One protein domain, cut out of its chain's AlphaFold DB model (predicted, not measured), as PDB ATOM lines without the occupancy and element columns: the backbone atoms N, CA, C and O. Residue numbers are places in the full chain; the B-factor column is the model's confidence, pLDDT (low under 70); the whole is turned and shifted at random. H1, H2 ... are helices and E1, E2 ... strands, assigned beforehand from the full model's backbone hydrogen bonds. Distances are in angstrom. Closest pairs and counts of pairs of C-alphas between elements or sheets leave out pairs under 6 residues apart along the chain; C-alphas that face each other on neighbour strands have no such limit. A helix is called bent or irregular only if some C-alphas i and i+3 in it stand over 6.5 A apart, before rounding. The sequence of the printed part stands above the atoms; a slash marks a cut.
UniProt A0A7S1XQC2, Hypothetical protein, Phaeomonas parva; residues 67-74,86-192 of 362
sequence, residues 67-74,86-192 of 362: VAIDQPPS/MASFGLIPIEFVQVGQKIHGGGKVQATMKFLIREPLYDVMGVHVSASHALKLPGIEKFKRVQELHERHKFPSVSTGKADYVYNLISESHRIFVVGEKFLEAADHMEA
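What this domain is: This is residues 67 to 74 and 86 to 192 of the 362 residues of the protein "Hypothetical protein" of Phaeomonas parva (UniProt A0A7S1XQC2). Three antiparallel pieces make a loose, incomplete ring: the three-stranded sheet E6 E9 E8, the long ribbon of E3 and E7, bent in E3, whose E7 comes within 7.8 A of E8, and the hairpin E4 E5, whose E5 is near E7 and comes within 7.0 A of E8; the pair E1 E2 lies outside this ring, where E1 packs on E8, and both its strands are apart from E3 and E7. The one named helix, H1, sits at the outside of the ring, beyond E4 and E5, and its beginning only grazes the three-stranded sheet. The printed part has 115 residues with one named helix and nine named strands, in the order E1 E2 E3 E4 E5 E6 H1 E7 E8 E9; the three-stranded sheet and the three pairs are antiparallel. The class is mostly strand, though under half of the residues are in named elements. The whole is compact, with a radius of gyration of the C-alphas of 13.7 A, and spans 37 by 33 by 28 A.

How they stand to each other: The largest sheet holds E6, residues 134 to 136, E9, residues 183 to 187, and E8, residues 175 to 179, in that order, with E9 as the inner strand. E8 and E9 are a hairpin, antiparallel at 149 degrees, and N 176 and O 186 are 2.8 A apart, within hydrogen-bond range. E9 and E6 are antiparallel at 144 degrees, with N 136 and O 185 within hydrogen-bond range at 2.8 A. E1, residues 67 to 69, has 8 pairs of C-alphas within 8 A of E8, the closest those of Val 67 and Val 178 at 4.6 A. Its antiparallel neighbour is E2, residues 90 to 93, with N 67 and O 92 within hydrogen-bond range at 2.8 A; E2 and E8 are near each other, with 6 pairs of C-alphas within 10 A. E7, residues 165 to 171, comes closest to E8 at the C-alphas of Leu 169 and Ile 176, 7.8 A apart. E7 is the antiparallel neighbour of E3, residues 107 to 116, at 158 degrees, with N 113 and O 168 at 2.9 A and N 115 and O 166 at 2.9 A, both within hydrogen-bond range. E3 bends by 55 degrees at residue 110, and E3 and E8 are only just apart, with their closest C-alphas 8.3 A from each other. E4, residues 121 to 124, and E5, residues 127 to 130, are an antiparallel hairpin, with N 122 and O 129 within hydrogen-bond range at 2.8 A. The closest C-alphas of E5 and E8, those of Val 127 and Val 179, are 7.0 A apart. H1, residues 146 to 153, only grazes the largest sheet with its residues 146 to 149; its closest C-alphas to E6 are those of Val 146 and Ala 134, 6.2 A apart. In H1 every O i to N i+4 pair is within hydrogen-bond range.

Where its parts are: E1 begins at C-alpha 67, at (150.876, 172.948, 111.058). E3 is the longest strand, 10 residues and 26.4 A from C-alpha 107 to C-alpha 116, which is at (146.191, 173.587, 130.613). E7 measures 20.2 A, E9 13.4 A, E8 13.3 A and H1 9.9 A. E9 ends at C-alpha 187, at (138.989, 176.803, 112.469).

The domain as a whole: The C-alphas farthest apart, those of Ser 74 and Glu 151, are 40.7 A from each other. Residues 75 to 85 are not printed, and C-alphas 74 and 86 are 16.4 A apart across this cut, which lies in the link from E1 to E2. The links from E2 to E3 and from H1 to E7 are long. The mean pLDDT of the printed part is 86.9; residues 72 to 74, 86 to 87, 159 to 163 and 191 to 192 are under 70.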
ATOM      1  N   VAL A  67     151.491 171.846 111.805       95.62
ATOM      2  CA  VAL A  67     150.876 172.948 111.058       95.62
ATOM      3  C   VAL A  67     151.651 173.174 109.765       95.62
ATOM      4  O   VAL A  67     152.887 173.226 109.772       95.62
ATOM      5  N   ALA A  68     150.932 173.323 108.654       93.62
ATOM      6  CA  ALA A  68     151.522 173.653 107.362       93.62
ATOM      7  C   ALA A  68     151.881 175.145 107.274       93.62
ATOM      8  O   ALA A  68     151.077 176.008 107.627       93.62
ATOM      9  N   ILE A  69     153.083 175.465 106.782       92.62
ATOM     10  CA  ILE A  69     153.595 176.842 106.685       92.62
ATOM     11  C   ILE A  69     154.106 177.185 105.286       92.62
ATOM     12  O   ILE A  69     154.819 176.396 104.672       92.62
ATOM     13  N   ASP A  70     153.793 178.387 104.794       87.38
ATOM     14  CA  ASP A  70     154.072 178.800 103.402       87.38
ATOM     15  C   ASP A  70     155.565 178.947 103.075       87.38
ATOM     16  O   ASP A  70     155.953 179.049 101.912       87.38
ATOM     17  N   GLN A  71     156.424 178.968 104.091       74.06
ATOM     18  CA  GLN A  71     157.869 178.932 103.917       74.06
ATOM     19  C   GLN A  71     158.424 177.801 104.772       74.06
ATOM     20  O   GLN A  71     158.217 177.833 105.987       74.06
ATOM     21  N   PRO A  72     159.119 176.805 104.187       61.22
ATOM     22  CA  PRO A  72     159.771 175.786 104.988       61.22
ATOM     23  C   PRO A  72     160.697 176.477 105.990       61.22
ATOM     24  O   PRO A  72     161.430 177.397 105.606       61.22
ATOM     25  N   PRO A  73     160.663 176.084 107.276       56.31
ATOM     26  CA  PRO A  73     161.621 176.630 108.208       56.31
ATOM     27  C   PRO A  73     163.007 176.222 107.699       56.31
ATOM     28  O   PRO A  73     163.173 175.170 107.081       56.31
ATOM     29  N   SER A  74     164.043 176.996 108.013       54.09
ATOM     30  CA  SER A  74     165.434 176.568 107.784       54.09
ATOM     31  C   SER A  74     165.806 175.277 108.542       54.09
ATOM     32  O   SER A  74     166.938 174.806 108.457       54.09
ATOM     33  N   MET A  86     153.651 168.293  97.729       53.59
ATOM     34  CA  MET A  86     153.853 168.879  99.057       53.59
ATOM     35  C   MET A  86     155.215 169.573  99.212       53.59
ATOM     36  O   MET A  86     155.506 170.126 100.264       53.59
ATOM     37  N   ALA A  87     156.053 169.584  98.171       56.53
ATOM     38  CA  ALA A  87     157.377 170.213  98.198       56.53
ATOM     39  C   ALA A  87     157.366 171.751  98.384       56.53
ATOM     40  O   ALA A  87     158.432 172.362  98.412       56.53
ATOM     41  N   SER A  88     156.193 172.392  98.473       70.94
ATOM     42  CA  SER A  88     156.053 173.853  98.512       70.94
ATOM     43  C   SER A  88     155.824 174.458  99.901       70.94
ATOM     44  O   SER A  88     155.851 175.679 100.003       70.94
ATOM     45  N   PHE A  89     155.597 173.664 100.952       79.88
ATOM     46  CA  PHE A  89     155.344 174.174 102.307       79.88
ATOM     47  C   PHE A  89     156.129 173.391 103.368       79.88
ATOM     48  O   PHE A  89     156.492 172.232 103.181       79.88
ATOM     49  N   GLY A  90     156.420 174.050 104.488       90.19
ATOM     50  CA  GLY A  90     157.013 173.423 105.666       90.19
ATOM     51  C   GLY A  90     155.972 172.818 106.590       90.19
ATOM     52  O   GLY A  90     154.803 173.191 106.541       90.19
ATOM     53  N   LEU A  91     156.423 171.945 107.489       92.50
ATOM     54  CA  LEU A  91     155.640 171.470 108.626       92.50
ATOM     55  C   LEU A  91     156.366 171.848 109.911       92.50
ATOM     56  O   LEU A  91     157.575 171.637 110.033       92.50
ATOM     57  N   ILE A  92     155.631 172.399 110.870       94.81
ATOM     58  CA  ILE A  92     156.152 172.736 112.192       94.81
ATOM     59  C   ILE A  92     155.145 172.295 113.260       94.81
ATOM     60  O   ILE A  92     153.945 172.479 113.056       94.81
ATOM     61  N   PRO A  93     155.584 171.707 114.387       96.00
ATOM     62  CA  PRO A  93     154.694 171.469 115.517       96.00
ATOM     63  C   PRO A  93     154.041 172.771 115.993       96.00
ATOM     64  O   PRO A  93     154.707 173.809 116.069       96.00
ATOM     65  N   ILE A  94     152.750 172.715 116.310       96.00
ATOM     66  CA  ILE A  94     151.925 173.877 116.653       96.00
ATOM     67  C   ILE A  94     152.514 174.688 117.814       96.00
ATOM     68  O   ILE A  94     152.484 175.916 117.793       96.00
ATOM     69  N   GLU A  95     153.142 174.023 118.784       95.19
ATOM     70  CA  GLU A  95     153.792 174.653 119.932       95.19
ATOM     71  C   GLU A  95     155.007 175.527 119.574       95.19
ATOM     72  O   GLU A  95     155.455 176.330 120.397       95.19
ATOM     73  N   PHE A  96     155.549 175.380 118.360       96.00
ATOM     74  CA  PHE A  96     156.670 176.168 117.850       96.00
ATOM     75  C   PHE A  96     156.254 177.226 116.826       96.00
ATOM     76  O   PHE A  96     157.108 178.005 116.396       96.00
ATOM     77  N   VAL A  97     154.972 177.287 116.455       95.94
ATOM     78  CA  VAL A  97     154.443 178.367 115.617       95.94
ATOM     79  C   VAL A  97     154.583 179.698 116.360       95.94
ATOM     80  O   VAL A  97     154.378 179.780 117.574       95.94
ATOM     81  N   GLN A  98     154.962 180.751 115.640       95.69
ATOM     82  CA  GLN A  98     155.195 182.080 116.209       95.69
ATOM     83  C   GLN A  98     154.238 183.126 115.642       95.69
ATOM     84  O   GLN A  98     153.832 183.064 114.483       95.69
ATOM     85  N   VAL A  99     153.939 184.141 116.455       94.69
ATOM     86  CA  VAL A  99     153.255 185.357 116.004       94.69
ATOM     87  C   VAL A  99     154.019 185.967 114.826       94.69
ATOM     88  O   VAL A  99     155.238 186.129 114.875       94.69
ATOM     89  N   GLY A 100     153.297 186.296 113.761       93.25
ATOM     90  CA  GLY A 100     153.833 186.843 112.521       93.25
ATOM     91  C   GLY A 100     154.255 185.812 111.474       93.25
ATOM     92  O   GLY A 100     154.531 186.194 110.335       93.25
ATOM     93  N   GLN A 101     154.281 184.523 111.813       94.19
ATOM     94  CA  GLN A 101     154.577 183.456 110.860       94.19
ATOM     95  C   GLN A 101     153.423 183.281 109.867       94.19
ATOM     96  O   GLN A 101     152.263 183.363 110.254       94.19
ATOM     97  N   LYS A 102     153.724 183.031 108.587       94.38
ATOM     98  CA  LYS A 102     152.695 182.720 107.584       94.38
ATOM     99  C   LYS A 102     152.409 181.224 107.561       94.38
ATOM    100  O   LYS A 102     153.309 180.432 107.268       94.38
ATOM    101  N   ILE A 103     151.174 180.855 107.871       94.00
ATOM    102  CA  ILE A 103     150.685 179.479 107.813       94.00
ATOM    103  C   ILE A 103     149.928 179.261 106.500       94.00
ATOM    104  O   ILE A 103     149.276 180.169 105.980       94.00
ATOM    105  N   HIS A 104     150.039 178.058 105.951       93.00
ATOM    106  CA  HIS A 104     149.444 177.725 104.667       93.00
ATOM    107  C   HIS A 104     147.926 177.876 104.719       93.00
ATOM    108  O   HIS A 104     147.297 177.310 105.606       93.00
ATOM    109  N   GLY A 105     147.350 178.669 103.812       88.62
ATOM    110  CA  GLY A 105     145.907 178.956 103.757       88.62
ATOM    111  C   GLY A 105     145.347 179.801 104.918       88.62
ATOM    112  O   GLY A 105     144.235 180.316 104.804       88.62
ATOM    113  N   GLY A 106     146.116 179.981 105.997       88.44
ATOM    114  CA  GLY A 106     145.741 180.739 107.195       88.44
ATOM    115  C   GLY A 106     146.194 182.206 107.205       88.44
ATOM    116  O   GLY A 106     145.768 183.000 108.039       88.44
ATOM    117  N   GLY A 107     147.100 182.584 106.296       92.75
ATOM    118  CA  GLY A 107     147.718 183.911 106.310       92.75
ATOM    119  C   GLY A 107     148.709 184.063 107.465       92.75
ATOM    120  O   GLY A 107     149.399 183.112 107.843       92.75
ATOM    121  N   LYS A 108     148.849 185.277 108.001       93.50
ATOM    122  CA  LYS A 108     149.743 185.551 109.133       93.50
ATOM    123  C   LYS A 108     149.113 185.089 110.450       93.50
ATOM    124  O   LYS A 108     147.957 185.379 110.735       93.50
ATOM    125  N   VAL A 109     149.909 184.445 111.298       94.38
ATOM    126  CA  VAL A 109     149.539 184.126 112.680       94.38
ATOM    127  C   VAL A 109     149.504 185.414 113.492       94.38
ATOM    128  O   VAL A 109     150.517 186.088 113.688       94.38
ATOM    129  N   GLN A 110     148.319 185.745 113.968       92.75
ATOM    130  CA  GLN A 110     148.004 186.915 114.763       92.75
ATOM    131  C   GLN A 110     148.191 186.666 116.262       92.75
ATOM    132  O   GLN A 110     148.626 187.574 116.972       92.75
ATOM    133  N   ALA A 111     147.922 185.446 116.735       93.69
ATOM    134  CA  ALA A 111     148.177 185.045 118.112       93.69
ATOM    135  C   ALA A 111     148.570 183.573 118.237       93.69
ATOM    136  O   ALA A 111     148.207 182.740 117.409       93.69
ATOM    137  N   THR A 112     149.279 183.251 119.316       96.19
ATOM    138  CA  THR A 112     149.516 181.877 119.757       96.19
ATOM    139  C   THR A 112     149.027 181.703 121.185       96.19
ATOM    140  O   THR A 112     149.206 182.584 122.032       96.19
ATOM    141  N   MET A 113     148.393 180.565 121.448       95.31
ATOM    142  CA  MET A 113     147.746 180.265 122.719       95.31
ATOM    143  C   MET A 113     148.238 178.928 123.257       95.31
ATOM    144  O   MET A 113     148.474 177.978 122.508       95.31
ATOM    145  N   LYS A 114     148.396 178.867 124.577       95.38
ATOM    146  CA  LYS A 114     148.809 177.671 125.310       95.38
ATOM    147  C   LYS A 114     147.941 177.540 126.551       95.38
ATOM    148  O   LYS A 114     147.916 178.472 127.353       95.38
ATOM    149  N   PHE A 115     147.306 176.390 126.735       93.25
ATOM    150  CA  PHE A 115     146.352 176.136 127.814       93.25
ATOM    151  C   PHE A 115     146.726 174.906 128.622       93.25
ATOM    152  O   PHE A 115     147.383 174.010 128.097       93.25
ATOM    153  N   LEU A 116     146.271 174.843 129.873       91.06
ATOM    154  CA  LEU A 116     146.191 173.587 130.613       91.06
ATOM    155  C   LEU A 116     145.179 172.667 129.946       91.06
ATOM    156  O   LEU A 116     144.067 173.084 129.621       91.06
ATOM    157  N   ILE A 117     145.537 171.398 129.802       87.25
ATOM    158  CA  ILE A 117     144.565 170.418 129.347       87.25
ATOM    159  C   ILE A 117     143.582 170.067 130.471       87.25
ATOM    160  O   ILE A 117     143.986 169.718 131.579       87.25
ATOM    161  N   ARG A 118     142.280 170.160 130.191       82.12
ATOM    162  CA  ARG A 118     141.213 169.801 131.147       82.12
ATOM    163  C   ARG A 118     140.192 168.817 130.584       82.12
ATOM    164  O   ARG A 118     139.382 168.287 131.336       82.12
ATOM    165  N   GLU A 119     140.262 168.542 129.287       81.38
ATOM    166  CA  GLU A 119     139.333 167.677 128.568       81.38
ATOM    167  C   GLU A 119     140.082 166.618 127.741       81.38
ATOM    168  O   GLU A 119     141.256 166.808 127.401       81.38
ATOM    169  N   PRO A 120     139.442 165.475 127.434       86.81
ATOM    170  CA  PRO A 120     140.034 164.485 126.549       86.81
ATOM    171  C   PRO A 120     140.217 165.048 125.135       86.81
ATOM    172  O   PRO A 120     139.366 165.772 124.619       86.81
ATOM    173  N   LEU A 121     141.303 164.636 124.483       91.31
ATOM    174  CA  LEU A 121     141.483 164.843 123.050       91.31
ATOM    175  C   LEU A 121     140.959 163.633 122.280       91.31
ATOM    176  O   LEU A 121     140.886 162.519 122.801       91.31
ATOM    177  N   TYR A 122     140.638 163.850 121.016       92.56
ATOM    178  CA  TYR A 122     140.224 162.824 120.072       92.56
ATOM    179  C   TYR A 122     141.282 162.699 118.987       92.56
ATOM    180  O   TYR A 122     141.814 163.709 118.532       92.56
ATOM    181  N   ASP A 123     141.580 161.466 118.579       93.38
ATOM    182  CA  ASP A 123     142.403 161.206 117.402       93.38
ATOM    183  C   ASP A 123     141.518 161.287 116.162       93.38
ATOM    184  O   ASP A 123     140.740 160.378 115.846       93.38
ATOM    185  N   VAL A 124     141.626 162.410 115.469       93.19
ATOM    186  CA  VAL A 124     140.973 162.626 114.190       93.19
ATOM    187  C   VAL A 124     142.034 162.501 113.109       93.19
ATOM    188  O   VAL A 124     142.718 163.462 112.772       93.19
ATOM    189  N   MET A 125     142.155 161.299 112.544       91.62
ATOM    190  CA  MET A 125     143.064 161.010 111.428       91.62
ATOM    191  C   MET A 125     144.526 161.361 111.739       91.62
ATOM    192  O   MET A 125     145.193 161.992 110.924       91.62
ATOM    193  N   GLY A 126     145.023 160.993 112.917       91.50
ATOM    194  CA  GLY A 126     146.378 161.272 113.390       91.50
ATOM    195  C   GLY A 126     146.564 162.655 114.020       91.50
ATOM    196  O   GLY A 126     147.686 163.000 114.383       91.50
ATOM    197  N   VAL A 127     145.502 163.460 114.144       93.81
ATOM    198  CA  VAL A 127     145.533 164.774 114.803       93.81
ATOM    199  C   VAL A 127     144.799 164.692 116.135       93.81
ATOM    200  O   VAL A 127     143.616 164.362 116.176       93.81
ATOM    201  N   HIS A 128     145.488 165.030 117.227       94.38
ATOM    202  CA  HIS A 128     144.880 165.107 118.555       94.38
ATOM    203  C   HIS A 128     144.211 166.464 118.752       94.38
ATOM    204  O   HIS A 128     144.873 167.499 118.699       94.38
ATOM    205  N   VAL A 129     142.908 166.468 119.008       93.62
ATOM    206  CA  VAL A 129     142.105 167.696 119.012       93.62
ATOM    207  C   VAL A 129     140.970 167.623 120.039       93.62
ATOM    208  O   VAL A 129     140.415 166.555 120.288       93.62
ATOM    209  N   SER A 130     140.653 168.752 120.674       92.38
ATOM    210  CA  SER A 130     139.532 168.891 121.625       92.38
ATOM    211  C   SER A 130     138.162 168.622 120.985       92.38
ATOM    212  O   SER A 130     138.000 168.742 119.769       92.38
ATOM    213  N   ALA A 131     137.157 168.292 121.805       90.25
ATOM    214  CA  ALA A 131     135.798 167.988 121.342       90.25
ATOM    215  C   ALA A 131     135.108 169.189 120.671       90.25
ATOM    216  O   ALA A 131     134.352 169.026 119.708       90.25
ATOM    217  N   SER A 132     135.360 170.390 121.190       88.44
ATOM    218  CA  SER A 132     134.745 171.637 120.733       88.44
ATOM    219  C   SER A 132     135.383 172.196 119.465       88.44
ATOM    220  O   SER A 132     134.795 173.064 118.826       88.44
ATOM    221  N   HIS A 133     136.540 171.696 119.033       91.50
ATOM    222  CA  HIS A 133     137.209 172.235 117.854       91.50
ATOM    223  C   HIS A 133     136.388 172.006 116.576       91.50
ATOM    224  O   HIS A 133     135.827 170.925 116.374       91.50
ATOM    225  N   ALA A 134     136.330 173.001 115.688       92.44
ATOM    226  CA  ALA A 134     135.679 172.868 114.387       92.44
ATOM    227  C   ALA A 134     136.674 172.396 113.318       92.44
ATOM    228  O   ALA A 134     137.670 173.059 113.038       92.44
ATOM    229  N   LEU A 135     136.376 171.260 112.688       93.56
ATOM    230  CA  LEU A 135     137.167 170.675 111.611       93.56
ATOM    231  C   LEU A 135     136.338 170.489 110.346       93.56
ATOM    232  O   LEU A 135     135.146 170.170 110.390       93.56
ATOM    233  N   LYS A 136     137.007 170.584 109.204       92.75
ATOM    234  CA  LYS A 136     136.496 170.194 107.898       92.75
ATOM    235  C   LYS A 136     137.311 169.011 107.380       92.75
ATOM    236  O   LYS A 136     138.465 169.139 106.972       92.75
ATOM    237  N   LEU A 137     136.706 167.823 107.446       90.81
ATOM    238  CA  LEU A 137     137.352 166.578 107.018       90.81
ATOM    239  C   LEU A 137     137.325 166.427 105.488       90.81
ATOM    240  O   LEU A 137     136.386 166.896 104.841       90.81
ATOM    241  N   PRO A 138     138.278 165.687 104.892       88.38
ATOM    242  CA  PRO A 138     138.261 165.385 103.464       88.38
ATOM    243  C   PRO A 138     136.936 164.753 103.014       88.38
ATOM    244  O   PRO A 138     136.515 163.721 103.537       88.38
ATOM    245  N   GLY A 139     136.291 165.366 102.018       87.62
ATOM    246  CA  GLY A 139     134.985 164.936 101.503       87.62
ATOM    247  C   GLY A 139     133.775 165.452 102.292       87.62
ATOM    248  O   GLY A 139     132.646 165.124 101.934       87.62
ATOM    249  N   ILE A 140     133.982 166.260 103.337       86.94
ATOM    250  CA  ILE A 140     132.927 167.009 104.025       86.94
ATOM    251  C   ILE A 140     133.037 168.479 103.612       86.94
ATOM    252  O   ILE A 140     134.078 169.109 103.769       86.94
ATOM    253  N   GLU A 141     131.956 169.041 103.075       87.56
ATOM    254  CA  GLU A 141     131.957 170.420 102.562       87.56
ATOM    255  C   GLU A 141     131.931 171.482 103.670       87.56
ATOM    256  O   GLU A 141     132.404 172.599 103.463       87.56
ATOM    257  N   LYS A 142     131.411 171.122 104.846       89.81
ATOM    258  CA  LYS A 142     131.148 172.024 105.973       89.81
ATOM    259  C   LYS A 142     132.024 171.715 107.180       89.81
ATOM    260  O   LYS A 142     132.322 170.548 107.443       89.81
ATOM    261  N   PHE A 143     132.359 172.753 107.939       90.44
ATOM    262  CA  PHE A 143     132.946 172.599 109.263       90.44
ATOM    263  C   PHE A 143     131.954 171.919 110.200       90.44
ATOM    264  O   PHE A 143     130.749 172.190 110.167       90.44
ATOM    265  N   LYS A 144     132.481 171.034 111.041       91.19
ATOM    266  CA  LYS A 144     131.752 170.351 112.104       91.19
ATOM    267  C   LYS A 144     132.608 170.287 113.350       91.19
ATOM    268  O   LYS A 144     133.825 170.136 113.263       91.19
ATOM    269  N   ARG A 145     131.961 170.342 114.507       91.50
ATOM    270  CA  ARG A 145     132.632 170.123 115.788       91.50
ATOM    271  C   ARG A 145     133.132 168.684 115.877       91.50
ATOM    272  O   ARG A 145     132.463 167.759 115.409       91.50
ATOM    273  N   VAL A 146     134.285 168.479 116.503       91.19
ATOM    274  CA  VAL A 146     134.851 167.138 116.718       91.19
ATOM    275  C   VAL A 146     133.882 166.248 117.492       91.19
ATOM    276  O   VAL A 146     133.754 165.078 117.146       91.19
ATOM    277  N   GLN A 147     133.132 166.787 118.455       88.06
ATOM    278  CA  GLN A 147     132.090 166.055 119.177       88.06
ATOM    279  C   GLN A 147     131.025 165.473 118.232       88.06
ATOM    280  O   GLN A 147     130.744 164.275 118.283       88.06
ATOM    281  N   GLU A 148     130.490 166.276 117.307       87.62
ATOM    282  CA  GLU A 148     129.511 165.811 116.311       87.62
ATOM    283  C   GLU A 148     130.107 164.749 115.380       87.62
ATOM    284  O   GLU A 148     129.459 163.767 115.002       87.62
ATOM    285  N   LEU A 149     131.363 164.947 114.972       87.81
ATOM    286  CA  LEU A 149     132.061 163.994 114.120       87.81
ATOM    287  C   LEU A 149     132.321 162.679 114.864       87.81
ATOM    288  O   LEU A 149     132.132 161.608 114.288       87.81
ATOM    289  N   HIS A 150     132.695 162.746 116.141       87.06
ATOM    290  CA  HIS A 150     132.906 161.595 117.007       87.06
ATOM    291  C   HIS A 150     131.620 160.784 117.174       87.06
ATOM    292  O   HIS A 150     131.651 159.561 117.042       87.06
ATOM    293  N   GLU A 151     130.469 161.428 117.371       85.75
ATOM    294  CA  GLU A 151     129.184 160.729 117.469       85.75
ATOM    295  C   GLU A 151     128.894 159.858 116.239       85.75
ATOM    296  O   GLU A 151     128.383 158.741 116.388       85.75
ATOM    297  N   ARG A 152     129.284 160.325 115.046       85.56
ATOM    298  CA  ARG A 152     129.064 159.640 113.765       85.56
ATOM    299  C   ARG A 152     130.153 158.628 113.402       85.56
ATOM    300  O   ARG A 152     129.834 157.549 112.912       85.56
ATOM    301  N   HIS A 153     131.417 158.991 113.594       84.44
ATOM    302  CA  HIS A 153     132.580 158.241 113.104       84.44
ATOM    303  C   HIS A 153     133.289 157.431 114.192       84.44
ATOM    304  O   HIS A 153     134.126 156.595 113.868       84.44
ATOM    305  N   LYS A 154     132.927 157.640 115.465       88.12
ATOM    306  CA  LYS A 154     133.484 156.950 116.637       88.12
ATOM    307  C   LYS A 154     135.011 157.048 116.716       88.12
ATOM    308  O   LYS A 154     135.680 156.059 117.001       88.12
ATOM    309  N   PHE A 155     135.550 158.245 116.472       82.06
ATOM    310  CA  PHE A 155     136.981 158.518 116.633       82.06
ATOM    311  C   PHE A 155     137.455 158.134 118.039       82.06
ATOM    312  O   PHE A 155     136.757 158.455 119.001       82.06
ATOM    313  N   PRO A 156     138.597 157.454 118.198       80.75
ATOM    314  CA  PRO A 156     139.054 157.071 119.521       80.75
ATOM    315  C   PRO A 156     139.410 158.321 120.330       80.75
ATOM    316  O   PRO A 156     140.033 159.258 119.825       80.75
ATOM    317  N   SER A 157     139.004 158.338 121.598       80.19
ATOM    318  CA  SER A 157     139.550 159.300 122.544       80.19
ATOM    319  C   SER A 157     140.988 158.908 122.863       80.19
ATOM    320  O   SER A 157     141.319 157.732 123.041       80.19
ATOM    321  N   VAL A 158     141.855 159.906 122.933       78.56
ATOM    322  CA  VAL A 158     143.255 159.741 123.292       78.56
ATOM    323  C   VAL A 158     143.405 160.217 124.719       78.56
ATOM    324  O   VAL A 158     143.150 161.378 125.039       78.56
ATOM    325  N   SER A 159     143.837 159.311 125.597       67.31
ATOM    326  CA  SER A 159     144.376 159.747 126.878       67.31
ATOM    327  C   SER A 159     145.628 160.551 126.578       67.31
ATOM    328  O   SER A 159     146.568 160.060 125.957       67.31
ATOM    329  N   THR A 160     145.639 161.797 127.014       60.53
ATOM    330  CA  THR A 160     146.686 162.761 126.680       60.53
ATOM    331  C   THR A 160     148.032 162.457 127.330       60.53
ATOM    332  O   THR A 160     149.014 163.155 127.077       60.53
ATOM    333  N   GLY A 161     148.126 161.384 128.124       59.91
ATOM    334  CA  GLY A 161     149.345 161.024 128.833       59.91
ATOM    335  C   GLY A 161     149.911 162.226 129.597       59.91
ATOM    336  O   GLY A 161     149.173 163.042 130.129       59.91
ATOM    337  N   LYS A 162     151.238 162.351 129.623       51.41
ATOM    338  CA  LYS A 162     151.992 163.445 130.267       51.41
ATOM    339  C   LYS A 162     151.855 164.830 129.600       51.41
ATOM    340  O   LYS A 162     152.629 165.720 129.940       51.41
ATOM    341  N   ALA A 163     150.987 165.021 128.603       60.97
ATOM    342  CA  ALA A 163     150.849 166.334 127.981       60.97
ATOM    343  C   ALA A 163     150.127 167.286 128.944       60.97
ATOM    344  O   ALA A 163     148.914 167.213 129.083       60.97
ATOM    345  N   ASP A 164     150.873 168.188 129.582       81.06
ATOM    346  CA  ASP A 164     150.302 169.188 130.495       81.06
ATOM    347  C   ASP A 164     149.507 170.283 129.749       81.06
ATOM    348  O   ASP A 164     148.748 171.030 130.369       81.06
ATOM    349  N   TYR A 165     149.676 170.393 128.419       91.75
ATOM    350  CA  TYR A 165     149.192 171.536 127.643       91.75
ATOM    351  C   TYR A 165     148.567 171.191 126.289       91.75
ATOM    352  O   TYR A 165     148.962 170.226 125.635       91.75
ATOM    353  N   VAL A 166     147.664 172.067 125.846       93.94
ATOM    354  CA  VAL A 166     147.099 172.132 124.488       93.94
ATOM    355  C   VAL A 166     147.308 173.522 123.887       93.94
ATOM    356  O   VAL A 166     147.614 174.482 124.602       93.94
ATOM    357  N   TYR A 167     147.183 173.628 122.567       95.38
ATOM    358  CA  TYR A 167     147.582 174.805 121.798       95.38
ATOM    359  C   TYR A 167     146.507 175.214 120.798       95.38
ATOM    360  O   TYR A 167     145.827 174.364 120.227       95.38
ATOM    361  N   ASN A 168     146.403 176.512 120.533       94.38
ATOM    362  CA  ASN A 168     145.663 177.031 119.387       94.38
ATOM    363  C   ASN A 168     146.352 178.291 118.839       94.38
ATOM    364  O   ASN A 168     147.277 178.832 119.455       94.38
ATOM    365  N   LEU A 169     145.924 178.734 117.666       94.50
ATOM    366  CA  LEU A 169     146.383 179.933 116.986       94.50
ATOM    367  C   LEU A 169     145.194 180.873 116.755       94.50
ATOM    368  O   LEU A 169     144.037 180.468 116.839       94.50
ATOM    369  N   ILE A 170     145.508 182.126 116.449       91.75
ATOM    370  CA  ILE A 170     144.616 183.053 115.748       91.75
ATOM    371  C   ILE A 170     145.363 183.484 114.485       91.75
ATOM    372  O   ILE A 170     146.575 183.720 114.533       91.75
ATOM    373  N   SER A 171     144.670 183.548 113.362       91.75
ATOM    374  CA  SER A 171     145.184 183.701 112.008       91.75
ATOM    375  C   SER A 171     144.301 184.659 111.211       91.75
ATOM    376  O   SER A 171     143.105 184.747 111.451       91.75
ATOM    377  N   GLU A 172     144.878 185.354 110.230       89.12
ATOM    378  CA  GLU A 172     144.151 186.349 109.421       89.12
ATOM    379  C   GLU A 172     142.948 185.789 108.643       89.12
ATOM    380  O   GLU A 172     142.089 186.565 108.238       89.12
ATOM    381  N   SER A 173     142.904 184.482 108.363       88.00
ATOM    382  CA  SER A 173     141.786 183.867 107.631       88.00
ATOM    383  C   SER A 173     140.885 182.979 108.488       88.00
ATOM    384  O   SER A 173     139.996 182.324 107.940       88.00
ATOM    385  N   HIS A 174     141.115 182.927 109.801       89.25
ATOM    386  CA  HIS A 174     140.414 182.042 110.737       89.25
ATOM    387  C   HIS A 174     140.571 180.541 110.449       89.25
ATOM    388  O   HIS A 174     139.765 179.721 110.894       89.25
ATOM    389  N   ARG A 175     141.602 180.163 109.682       90.81
ATOM    390  CA  ARG A 175     141.821 178.795 109.197       90.81
ATOM    391  C   ARG A 175     143.235 178.324 109.491       90.81
ATOM    392  O   ARG A 175     144.220 179.007 109.225       90.81
ATOM    393  N   ILE A 176     143.338 177.087 109.955       93.25
ATOM    394  CA  ILE A 176     144.599 176.404 110.221       93.25
ATOM    395  C   ILE A 176     144.592 175.087 109.457       93.25
ATOM    396  O   ILE A 176     143.679 174.275 109.588       93.25
ATOM    397  N   PHE A 177     145.638 174.850 108.672       94.06
ATOM    398  CA  PHE A 177     145.838 173.573 107.998       94.06
ATOM    399  C   PHE A 177     146.790 172.711 108.821       94.06
ATOM    400  O   PHE A 177     147.969 173.042 108.983       94.06
ATOM    401  N   VAL A 178     146.261 171.603 109.334       94.44
ATOM    402  CA  VAL A 178     146.994 170.638 110.158       94.44
ATOM    403  C   VAL A 178     147.155 169.307 109.433       94.44
ATOM    404  O   VAL A 178     146.365 168.952 108.553       94.44
ATOM    405  N   VAL A 179     148.203 168.567 109.787       92.94
ATOM    406  CA  VAL A 179     148.591 167.329 109.105       92.94
ATOM    407  C   VAL A 179     148.640 166.168 110.087       92.94
ATOM    408  O   VAL A 179     149.423 166.184 111.035       92.94
ATOM    409  N   GLY A 180     147.826 165.148 109.813       89.94
ATOM    410  CA  GLY A 180     147.944 163.808 110.391       89.94
ATOM    411  C   GLY A 180     148.162 162.779 109.280       89.94
ATOM    412  O   GLY A 180     149.034 162.941 108.429       89.94
ATOM    413  N   GLU A 181     147.324 161.746 109.221       88.31
ATOM    414  CA  GLU A 181     147.239 160.820 108.083       88.31
ATOM    415  C   GLU A 181     146.788 161.522 106.790       88.31
ATOM    416  O   GLU A 181     147.098 161.076 105.683       88.31
ATOM    417  N   LYS A 182     146.029 162.619 106.924       88.06
ATOM    418  CA  LYS A 182     145.611 163.509 105.834       88.06
ATOM    419  C   LYS A 182     145.707 164.972 106.271       88.06
ATOM    420  O   LYS A 182     145.853 165.267 107.455       88.06
ATOM    421  N   PHE A 183     145.585 165.877 105.300       89.19
ATOM    422  CA  PHE A 183     145.370 167.300 105.561       89.19
ATOM    423  C   PHE A 183     143.964 167.522 106.093       89.19
ATOM    424  O   PHE A 183     142.994 167.062 105.482       89.19
ATOM    425  N   LEU A 184     143.879 168.248 107.199       92.31
ATOM    426  CA  LEU A 184     142.631 168.719 107.772       92.31
ATOM    427  C   LEU A 184     142.653 170.244 107.786       92.31
ATOM    428  O   LEU A 184     143.665 170.862 108.116       92.31
ATOM    429  N   GLU A 185     141.522 170.833 107.429       93.19
ATOM    430  CA  GLU A 185     141.276 172.253 107.619       93.19
ATOM    431  C   GLU A 185     140.533 172.420 108.944       93.19
ATOM    432  O   GLU A 185     139.563 171.709 109.224       93.19
ATOM    433  N   ALA A 186     141.013 173.327 109.777       92.62
ATOM    434  CA  ALA A 186     140.472 173.606 111.091       92.62
ATOM    435  C   ALA A 186     140.187 175.096 111.235       92.62
ATOM    436  O   ALA A 186     140.883 175.916 110.636       92.62
ATOM    437  N   ALA A 187     139.177 175.431 112.027       89.31
ATOM    438  CA  ALA A 187     138.989 176.803 112.469       89.31
ATOM    439  C   ALA A 187     140.089 177.184 113.467       89.31
ATOM    440  O   ALA A 187     140.632 176.321 114.155       89.31
ATOM    441  N   ASP A 188     140.424 178.462 113.564       85.62
ATOM    442  CA  ASP A 188     141.281 178.945 114.644       85.62
ATOM    443  C   ASP A 188     140.466 179.283 115.913       85.62
ATOM    444  O   ASP A 188     139.306 178.888 116.029       85.62
ATOM    445  N   HIS A 189     141.070 179.918 116.926       81.81
ATOM    446  CA  HIS A 189     140.346 180.232 118.167       81.81
ATOM    447  C   HIS A 189     139.259 181.301 117.989       81.81
ATOM    448  O   HIS A 189     138.195 181.197 118.593       81.81
ATOM    449  N   MET A 190     139.512 182.316 117.161       75.25
ATOM    450  CA  MET A 190     138.571 183.403 116.896       75.25
ATOM    451  C   MET A 190     137.791 183.064 115.635       75.25
ATOM    452  O   MET A 190     137.888 183.763 114.641       75.25
ATOM    453  N   GLU A 191     137.034 181.972 115.685       67.56
ATOM    454  CA  GLU A 191     136.347 181.325 114.556       67.56
ATOM    455  C   GLU A 191     135.591 182.268 113.595       67.56
ATOM    456  O   GLU A 191     135.339 181.899 112.448       67.56
ATOM    457  N   ALA A 192     135.206 183.463 114.063       63.38
ATOM    458  CA  ALA A 192     134.717 184.570 113.250       63.38
ATOM    459  C   ALA A 192     134.987 185.942 113.911       63.38
ATOM    460  O   ALA A 192     135.068 186.065 115.136       63.38
TER     461      ALA A 192